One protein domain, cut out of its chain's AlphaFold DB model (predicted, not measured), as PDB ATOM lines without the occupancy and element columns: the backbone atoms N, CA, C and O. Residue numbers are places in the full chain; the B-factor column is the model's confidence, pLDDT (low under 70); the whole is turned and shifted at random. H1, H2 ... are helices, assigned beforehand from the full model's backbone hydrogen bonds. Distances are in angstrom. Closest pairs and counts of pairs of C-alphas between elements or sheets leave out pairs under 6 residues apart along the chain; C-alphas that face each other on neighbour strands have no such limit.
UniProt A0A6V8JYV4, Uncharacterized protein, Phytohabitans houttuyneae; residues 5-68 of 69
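What this domain is: This is residues 5 to 68 of the 69 residues of an uncharacterized protein of Phytohabitans houttuyneae (UniProt A0A6V8JYV4). The model has little regular structure: a long opening loop, residues 5 to 21, leads into H1, and a long link, residues 35 to 54, runs back from the far end of H1 to H2, whose last turn meets the first turns of H1 in a wide corner. Residues 47 to 54 of that link stick out. The printed part has 64 residues, 25 of them in two named helices, H1 then H2, with no named strand; the class is all helix. It is only just compact, close to loose, with a radius of gyration of the C-alphas of 12.3 A and spans of 35 by 26 by 21 A.

How they stand to each other: H1, residues 22 to 34, touches H2, residues 55 to 66, with residues 22 to 26 alone, and H2 touches it with residues 64 to 65 alone. Their closest C-alphas, those of Leu 22 and Val 65, are 6.4 A apart. They run the same way at a steep tilt of 56 degrees. In H1 and H2 every O i to N i+4 pair is within hydrogen-bond range.

Where its parts are: H1 begins at C-alpha 22 (32.276, -17.459, -35.743) and is 18.5 A long. H2 is 17.1 A long and ends at C-alpha 66 (39.808, -10.917, -36.051).

The domain as a whole: The C-alphas farthest apart, of Glu 34 and Asp 50, are 35.7 A apart. The printed part has no cut. The link H1 to H2 is long. Residues 46 to 54 and 68 have pLDDT under 70.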
ATOM      1  N   LEU A   5      28.576 -13.897 -30.691       89.81
ATOM      2  CA  LEU A   5      28.754 -15.333 -30.850       89.81
ATOM      3  C   LEU A   5      27.600 -16.106 -30.210       89.81
ATOM      4  O   LEU A   5      27.101 -15.765 -29.136       89.81
ATOM      5  N   THR A   6      27.201 -17.175 -30.883       88.88
ATOM      6  CA  THR A   6      26.309 -18.208 -30.358       88.88
ATOM      7  C   THR A   6      27.008 -19.560 -30.427       88.88
ATOM      8  O   THR A   6      27.866 -19.764 -31.285       88.88
ATOM      9  N   ASP A   7      26.601 -20.512 -29.584       86.69
ATOM     10  CA  ASP A   7      27.204 -21.859 -29.511       86.69
ATOM     11  C   ASP A   7      27.040 -22.701 -30.797       86.69
ATOM     12  O   ASP A   7      27.506 -23.835 -30.882       86.69
ATOM     13  N   GLY A   8      26.377 -22.162 -31.823       88.50
ATOM     14  CA  GLY A   8      26.188 -22.814 -33.109       88.50
ATOM     15  C   GLY A   8      25.650 -21.872 -34.178       88.50
ATOM     16  O   GLY A   8      25.470 -20.673 -33.952       88.50
ATOM     17  N   ASN A   9      25.398 -22.439 -35.356       92.56
ATOM     18  CA  ASN A   9      24.850 -21.701 -36.486       92.56
ATOM     19  C   ASN A   9      23.398 -21.297 -36.225       92.56
ATOM     20  O   ASN A   9      22.585 -22.098 -35.761       92.56
ATOM     21  N   LEU A  10      23.057 -20.073 -36.609       93.12
ATOM     22  CA  LEU A  10      21.671 -19.634 -36.707       93.12
ATOM     23  C   LEU A  10      21.156 -19.860 -38.133       93.12
ATOM     24  O   LEU A  10      21.929 -19.814 -39.090       93.12
ATOM     25  N   LEU A  11      19.849 -20.089 -38.280       92.75
ATOM     26  CA  LEU A  11      19.203 -20.175 -39.594       92.75
ATOM     27  C   LEU A  11      19.389 -18.861 -40.350       92.75
ATOM     28  O   LEU A  11      19.145 -17.802 -39.783       92.75
ATOM     29  N   GLU A  12      19.803 -18.925 -41.615       84.44
ATOM     30  CA  GLU A  12      20.186 -17.730 -42.378       84.44
ATOM     31  C   GLU A  12      19.016 -16.782 -42.651       84.44
ATOM     32  O   GLU A  12      19.175 -15.562 -42.634       84.44
ATOM     33  N   THR A  13      17.819 -17.332 -42.854       90.06
ATOM     34  CA  THR A  13      16.625 -16.542 -43.148       90.06
ATOM     35  C   THR A  13      16.267 -15.640 -41.967       90.06
ATOM     36  O   THR A  13      15.791 -16.106 -40.933       90.06
ATOM     37  N   GLY A  14      16.468 -14.331 -42.136       85.88
ATOM     38  CA  GLY A  14      16.163 -13.328 -41.112       85.88
ATOM     39  C   GLY A  14      17.210 -13.209 -40.001       85.88
ATOM     40  O   GLY A  14      16.957 -12.531 -39.004       85.88
ATOM     41  N   ARG A  15      18.385 -13.836 -40.149       93.50
ATOM     42  CA  ARG A  15      19.506 -13.675 -39.214       93.50
ATOM     43  C   ARG A  15      20.087 -12.260 -39.312       93.50
ATOM     44  O   ARG A  15      20.425 -11.823 -40.411       93.50
ATOM     45  N   PRO A  16      20.269 -11.544 -38.189       90.88
ATOM     46  CA  PRO A  16      21.027 -10.299 -38.195       90.88
ATOM     47  C   PRO A  16      22.501 -10.552 -38.534       90.88
ATOM     48  O   PRO A  16      23.121 -11.445 -37.951       90.88
ATOM     49  N   PHE A  17      23.072  -9.726 -39.415       91.75
ATOM     50  CA  PHE A  17      24.515  -9.700 -39.674       91.75
ATOM     51  C   PHE A  17      25.289  -9.485 -38.367       91.75
ATOM     52  O   PHE A  17      24.924  -8.638 -37.542       91.75
ATOM     53  N   GLY A  18      26.362 -10.248 -38.185       92.31
ATOM     54  CA  GLY A  18      27.206 -10.180 -37.002       92.31
ATOM     55  C   GLY A  18      26.681 -10.952 -35.791       92.31
ATOM     56  O   GLY A  18      27.208 -10.812 -34.687       92.31
ATOM     57  N   ARG A  19      25.651 -11.787 -35.978       92.94
ATOM     58  CA  ARG A  19      25.141 -12.713 -34.962       92.94
ATOM     59  C   ARG A  19      25.131 -14.138 -35.499       92.94
ATOM     60  O   ARG A  19      24.541 -14.389 -36.549       92.94
ATOM     61  N   GLY A  20      25.724 -15.070 -34.765       93.56
ATOM     62  CA  GLY A  20      25.779 -16.478 -35.150       93.56
ATOM     63  C   GLY A  20      27.079 -17.137 -34.719       93.56
ATOM     64  O   GLY A  20      27.770 -16.653 -33.823       93.56
ATOM     65  N   SER A  21      27.434 -18.237 -35.379       94.56
ATOM     66  CA  SER A  21      28.753 -18.834 -35.182       94.56
ATOM     67  C   SER A  21      29.862 -17.917 -35.703       94.56
ATOM     68  O   SER A  21      29.633 -17.033 -36.532       94.56
ATOM     69  N   LEU A  22      31.095 -18.182 -35.272       93.56
ATOM     70  CA  LEU A  22      32.276 -17.459 -35.743       93.56
ATOM     71  C   LEU A  22      32.374 -17.434 -37.277       93.56
ATOM     72  O   LEU A  22      32.669 -16.397 -37.865       93.56
ATOM     73  N   GLN A  23      32.078 -18.559 -37.932       93.62
ATOM     74  CA  GLN A  23      32.140 -18.656 -39.389       93.62
ATOM     75  C   GLN A  23      31.065 -17.805 -40.074       93.62
ATOM     76  O   GLN A  23      31.355 -17.163 -41.079       93.62
ATOM     77  N   GLN A  24      29.851 -17.750 -39.516       95.19
ATOM     78  CA  GLN A  24      28.789 -16.891 -40.045       95.19
ATOM     79  C   GLN A  24      29.146 -15.409 -39.907       95.19
ATOM     80  O   GLN A  24      28.984 -14.657 -40.861       95.19
ATOM     81  N   ILE A  25      29.703 -14.999 -38.762       94.50
ATOM     82  CA  ILE A  25      30.127 -13.607 -38.534       94.50
ATOM     83  C   ILE A  25      31.276 -13.206 -39.472       94.50
ATOM     84  O   ILE A  25      31.320 -12.073 -39.948       94.50
ATOM     85  N   ARG A  26      32.199 -14.120 -39.783       94.38
ATOM     86  CA  ARG A  26      33.258 -13.852 -40.770       94.38
ATOM     87  C   ARG A  26      32.724 -13.781 -42.200       94.38
ATOM     88  O   ARG A  26      33.150 -12.923 -42.968       94.38
ATOM     89  N   GLY A  27      31.767 -14.643 -42.546       94.75
ATOM     90  CA  GLY A  27      31.054 -14.568 -43.825       94.75
ATOM     91  C   GLY A  27      30.342 -13.227 -44.001       94.75
ATOM     92  O   GLY A  27      30.466 -12.593 -45.043       94.75
ATOM     93  N   ASP A  28      29.697 -12.745 -42.939       95.06
ATOM     94  CA  ASP A  28      29.064 -11.427 -42.895       95.06
ATOM     95  C   ASP A  28      30.055 -10.297 -43.196       95.06
ATOM     96  O   ASP A  28      29.747  -9.398 -43.981       95.06
ATOM     97  N   LEU A  29      31.254 -10.338 -42.604       94.19
ATOM     98  CA  LEU A  29      32.276  -9.331 -42.879       94.19
ATOM     99  C   LEU A  29      32.782  -9.419 -44.320       94.19
ATOM    100  O   LEU A  29      32.911  -8.383 -44.969       94.19
ATOM    101  N   ALA A  30      33.025 -10.629 -44.834       94.38
ATOM    102  CA  ALA A  30      33.436 -10.833 -46.220       94.38
ATOM    103  C   ALA A  30      32.406 -10.243 -47.195       94.38
ATOM    104  O   ALA A  30      32.771  -9.457 -48.064       94.38
ATOM    105  N   THR A  31      31.114 -10.503 -46.974       95.06
ATOM    106  CA  THR A  31      30.034  -9.905 -47.770       95.06
ATOM    107  C   THR A  31      30.040  -8.377 -47.694       95.06
ATOM    108  O   THR A  31      29.884  -7.711 -48.713       95.06
ATOM    109  N   LEU A  32      30.246  -7.784 -46.513       94.12
ATOM    110  CA  LEU A  32      30.331  -6.322 -46.385       94.12
ATOM    111  C   LEU A  32      31.534  -5.744 -47.144       94.12
ATOM    112  O   LEU A  32      31.405  -4.694 -47.776       94.12
ATOM    113  N   ILE A  33      32.680  -6.427 -47.117       93.94
ATOM    114  CA  ILE A  33      33.878  -6.047 -47.878       93.94
ATOM    115  C   ILE A  33      33.600  -6.122 -49.384       93.94
ATOM    116  O   ILE A  33      33.902  -5.174 -50.105       93.94
ATOM    117  N   GLU A  34      32.973  -7.200 -49.859       96.62
ATOM    118  CA  GLU A  34      32.592  -7.370 -51.269       96.62
ATOM    119  C   GLU A  34      31.606  -6.294 -51.743       96.62
ATOM    120  O   GLU A  34      31.670  -5.849 -52.889       96.62
ATOM    121  N   LEU A  35      30.736  -5.813 -50.852       96.81
ATOM    122  CA  LEU A  35      29.825  -4.694 -51.108       96.81
ATOM    123  C   LEU A  35      30.514  -3.316 -51.059       96.81
ATOM    124  O   LEU A  35      29.855  -2.296 -51.269       96.81
ATOM    125  N   GLY A  36      31.825  -3.265 -50.813       97.50
ATOM    126  CA  GLY A  36      32.630  -2.045 -50.853       97.50
ATOM    127  C   GLY A  36      32.748  -1.312 -49.518       97.50
ATOM    128  O   GLY A  36      33.072  -0.123 -49.504       97.50
ATOM    129  N   ALA A  37      32.490  -1.977 -48.386       96.19
ATOM    130  CA  ALA A  37      32.728  -1.374 -47.080       96.19
ATOM    131  C   ALA A  37      34.226  -1.078 -46.889       96.19
ATOM    132  O   ALA A  37      35.050  -1.985 -46.818       96.19
ATOM    133  N   ALA A  38      34.575   0.204 -46.756       94.94
ATOM    134  CA  ALA A  38      35.953   0.625 -46.491       94.94
ATOM    135  C   ALA A  38      36.420   0.262 -45.070       94.94
ATOM    136  O   ALA A  38      37.610   0.081 -44.825       94.94
ATOM    137  N   TYR A  39      35.482   0.185 -44.126       92.69
ATOM    138  CA  TYR A  39      35.713  -0.272 -42.763       92.69
ATOM    139  C   TYR A  39      34.416  -0.830 -42.175       92.69
ATOM    140  O   TYR A  39      33.316  -0.408 -42.540       92.69
ATOM    141  N   VAL A  40      34.547  -1.747 -41.218       91.38
ATOM    142  CA  VAL A  40      33.429  -2.268 -40.427       91.38
ATOM    143  C   VAL A  40      33.778  -2.125 -38.955       91.38
ATOM    144  O   VAL A  40      34.778  -2.652 -38.482       91.38
ATOM    145  N   VAL A  41      32.941  -1.396 -38.221       91.50
ATOM    146  CA  VAL A  41      33.058  -1.287 -36.764       91.50
ATOM    147  C   VAL A  41      32.372  -2.496 -36.143       91.50
ATOM    148  O   VAL A  41      31.187  -2.706 -36.406       91.50
ATOM    149  N   LEU A  42      33.092  -3.278 -35.341       90.44
ATOM    150  CA  LEU A  42      32.529  -4.393 -34.580       90.44
ATOM    151  C   LEU A  42      32.120  -3.917 -33.186       90.44
ATOM    152  O   LEU A  42      32.931  -3.355 -32.455       90.44
ATOM    153  N   ASP A  43      30.859  -4.148 -32.839       88.44
ATOM    154  CA  ASP A  43      30.287  -3.828 -31.535       88.44
ATOM    155  C   ASP A  43      29.974  -5.138 -30.787       88.44
ATOM    156  O   ASP A  43      29.007  -5.820 -31.145       88.44
ATOM    157  N   PRO A  44      30.798  -5.541 -29.800       79.75
ATOM    158  CA  PRO A  44      30.553  -6.746 -29.011       79.75
ATOM    159  C   PRO A  44      29.599  -6.499 -27.831       79.75
ATOM    160  O   PRO A  44      29.240  -7.440 -27.130       79.75
ATOM    161  N   LEU A  45      29.198  -5.252 -27.575       73.56
ATOM    162  CA  LEU A  45      28.510  -4.881 -26.349       73.56
ATOM    163  C   LEU A  45      27.048  -5.344 -26.378       73.56
ATOM    164  O   LEU A  45      26.321  -5.204 -27.366       73.56
ATOM    165  N   ALA A  46      26.593  -5.882 -25.246       67.19
ATOM    166  CA  ALA A  46      25.177  -6.142 -25.023       67.19
ATOM    167  C   ALA A  46      24.370  -4.828 -25.037       67.19
ATOM    168  O   ALA A  46      24.841  -3.800 -24.547       67.19
ATOM    169  N   ASP A  47      23.128  -4.873 -25.545       66.56
ATOM    170  CA  ASP A  47      22.223  -3.705 -25.627       66.56
ATOM    171  C   ASP A  47      21.999  -3.030 -24.277       66.56
ATOM    172  O   ASP A  47      21.684  -1.840 -24.211       66.56
ATOM    173  N   ARG A  48      22.114  -3.800 -23.191       63.28
ATOM    174  CA  ARG A  48      21.989  -3.290 -21.837       63.28
ATOM    175  C   ARG A  48      23.273  -3.531 -21.058       63.28
ATOM    176  O   ARG A  48      23.757  -4.659 -21.023       63.28
ATOM    177  N   PRO A  49      23.800  -2.499 -20.379       60.66
ATOM    178  CA  PRO A  49      24.970  -2.652 -19.523       60.66
ATOM    179  C   PRO A  49      24.736  -3.655 -18.382       60.66
ATOM    180  O   PRO A  49      25.693  -4.281 -17.945       60.66
ATOM    181  N   ASP A  50      23.482  -3.843 -17.958       65.00
ATOM    182  CA  ASP A  50      23.077  -4.811 -16.927       65.00
ATOM    183  C   ASP A  50      23.089  -6.274 -17.418       65.00
ATOM    184  O   ASP A  50      23.254  -7.191 -16.623       65.00
ATOM    185  N   ASP A  51      22.995  -6.501 -18.736       59.81
ATOM    186  CA  ASP A  51      23.102  -7.838 -19.345       59.81
ATOM    187  C   ASP A  51      24.569  -8.261 -19.561       59.81
ATOM    188  O   ASP A  51      24.845  -9.334 -20.110       59.81
ATOM    189  N   ARG A  52      25.542  -7.424 -19.161       58.72
ATOM    190  CA  ARG A  52      26.963  -7.765 -19.276       58.72
ATOM    191  C   ARG A  52      27.312  -8.868 -18.291       58.72
ATOM    192  O   ARG A  52      27.567  -8.627 -17.117       58.72
ATOM    193  N   VAL A  53      27.409 -10.082 -18.818       62.09
ATOM    194  CA  VAL A  53      27.901 -11.236 -18.064       62.09
ATOM    195  C   VAL A  53      29.380 -11.057 -17.700       62.09
ATOM    196  O   VAL A  53      29.774 -11.407 -16.593       62.09
ATOM    197  N   SER A  54      30.202 -10.524 -18.615       69.06
ATOM    198  CA  SER A  54      31.630 -10.271 -18.386       69.06
ATOM    199  C   SER A  54      32.247  -9.504 -19.573       69.06
ATOM    200  O   SER A  54      32.091  -9.950 -20.711       69.06
ATOM    201  N   PRO A  55      32.952  -8.378 -19.347       74.12
ATOM    202  CA  PRO A  55      33.657  -7.651 -20.409       74.12
ATOM    203  C   PRO A  55      34.774  -8.479 -21.065       74.12
ATOM    204  O   PRO A  55      35.135  -8.222 -22.209       74.12
ATOM    205  N   GLU A  56      35.316  -9.485 -20.379       81.56
ATOM    206  CA  GLU A  56      36.308 -10.409 -20.932       81.56
ATOM    207  C   GLU A  56      35.738 -11.206 -22.112       81.56
ATOM    208  O   GLU A  56      36.407 -11.334 -23.133       81.56
ATOM    209  N   ARG A  57      34.476 -11.653 -22.034       80.50
ATOM    210  CA  ARG A  57      33.815 -12.356 -23.151       80.50
ATOM    211  C   ARG A  57      33.613 -11.480 -24.383       80.50
ATOM    212  O   ARG A  57      33.687 -11.976 -25.510       80.50
ATOM    213  N   ASP A  58      33.371 -10.189 -24.179       82.06
ATOM    214  CA  ASP A  58      33.236  -9.227 -25.275       82.06
ATOM    215  C   ASP A  58      34.579  -9.097 -26.021       82.06
ATOM    216  O   ASP A  58      34.624  -9.126 -27.255       82.06
ATOM    217  N   TRP A  59      35.694  -9.046 -25.281       84.81
ATOM    218  CA  TRP A  59      37.044  -9.029 -25.854       84.81
ATOM    219  C   TRP A  59      37.431 -10.343 -26.529       84.81
ATOM    220  O   TRP A  59      37.986 -10.313 -27.627       84.81
ATOM    221  N   GLU A  60      37.123 -11.486 -25.918       87.38
ATOM    222  CA  GLU A  60      37.345 -12.808 -26.517       87.38
ATOM    223  C   GLU A  60      36.584 -12.950 -27.836       87.38
ATOM    224  O   GLU A  60      37.130 -13.465 -28.811       87.38
ATOM    225  N   THR A  61      35.355 -12.430 -27.899       87.62
ATOM    226  CA  THR A  61      34.553 -12.414 -29.126       87.62
ATOM    227  C   THR A  61      35.240 -11.615 -30.227       87.62
ATOM    228  O   THR A  61      35.383 -12.108 -31.347       87.62
ATOM    229  N   LEU A  62      35.715 -10.405 -29.920       89.00
ATOM    230  CA  LEU A  62      36.456  -9.593 -30.886       89.00
ATOM    231  C   LEU A  62      37.737 -10.288 -31.344       89.00
ATOM    232  O   LEU A  62      37.968 -10.394 -32.548       89.00
ATOM    233  N   ALA A  63      38.536 -10.792 -30.400       91.44
ATOM    234  CA  ALA A  63      39.783 -11.491 -30.681       91.44
ATOM    235  C   ALA A  63      39.549 -12.711 -31.582       91.44
ATOM    236  O   ALA A  63      40.256 -12.892 -32.570       91.44
ATOM    237  N   ALA A  64      38.513 -13.504 -31.296       90.81
ATOM    238  CA  ALA A  64      38.142 -14.650 -32.112       90.81
ATOM    239  C   ALA A  64      37.754 -14.228 -33.531       90.81
ATOM    240  O   ALA A  64      38.219 -14.841 -34.486       90.81
ATOM    241  N   VAL A  65      36.947 -13.177 -33.706       89.62
ATOM    242  CA  VAL A  65      36.532 -12.714 -35.041       89.62
ATOM    243  C   VAL A  65      37.734 -12.277 -35.883       89.62
ATOM    244  O   VAL A  65      37.815 -12.703 -37.034       89.62
ATOM    245  N   ILE A  66      38.680 -11.520 -35.312       88.19
ATOM    246  CA  ILE A  66      39.808 -10.917 -36.051       88.19
ATOM    247  C   ILE A  66      41.037 -11.821 -36.224       88.19
ATOM    248  O   ILE A  66      41.858 -11.538 -37.088       88.19
ATOM    249  N   ALA A  67      41.201 -12.879 -35.422       84.75
ATOM    250  CA  ALA A  67      42.427 -13.692 -35.416       84.75
ATOM    251  C   ALA A  67      42.754 -14.395 -36.751       84.75
ATOM    252  O   ALA A  67      43.886 -14.822 -36.947       84.75
ATOM    253  N   ASP A  68      41.776 -14.521 -37.649       68.44
ATOM    254  CA  ASP A  68      41.863 -15.288 -38.902       68.44
ATOM    255  C   ASP A  68      41.141 -14.551 -40.048       68.44
ATOM    256  O   ASP A  68      40.605 -15.182 -40.963       68.44
TER     257      ASP A  68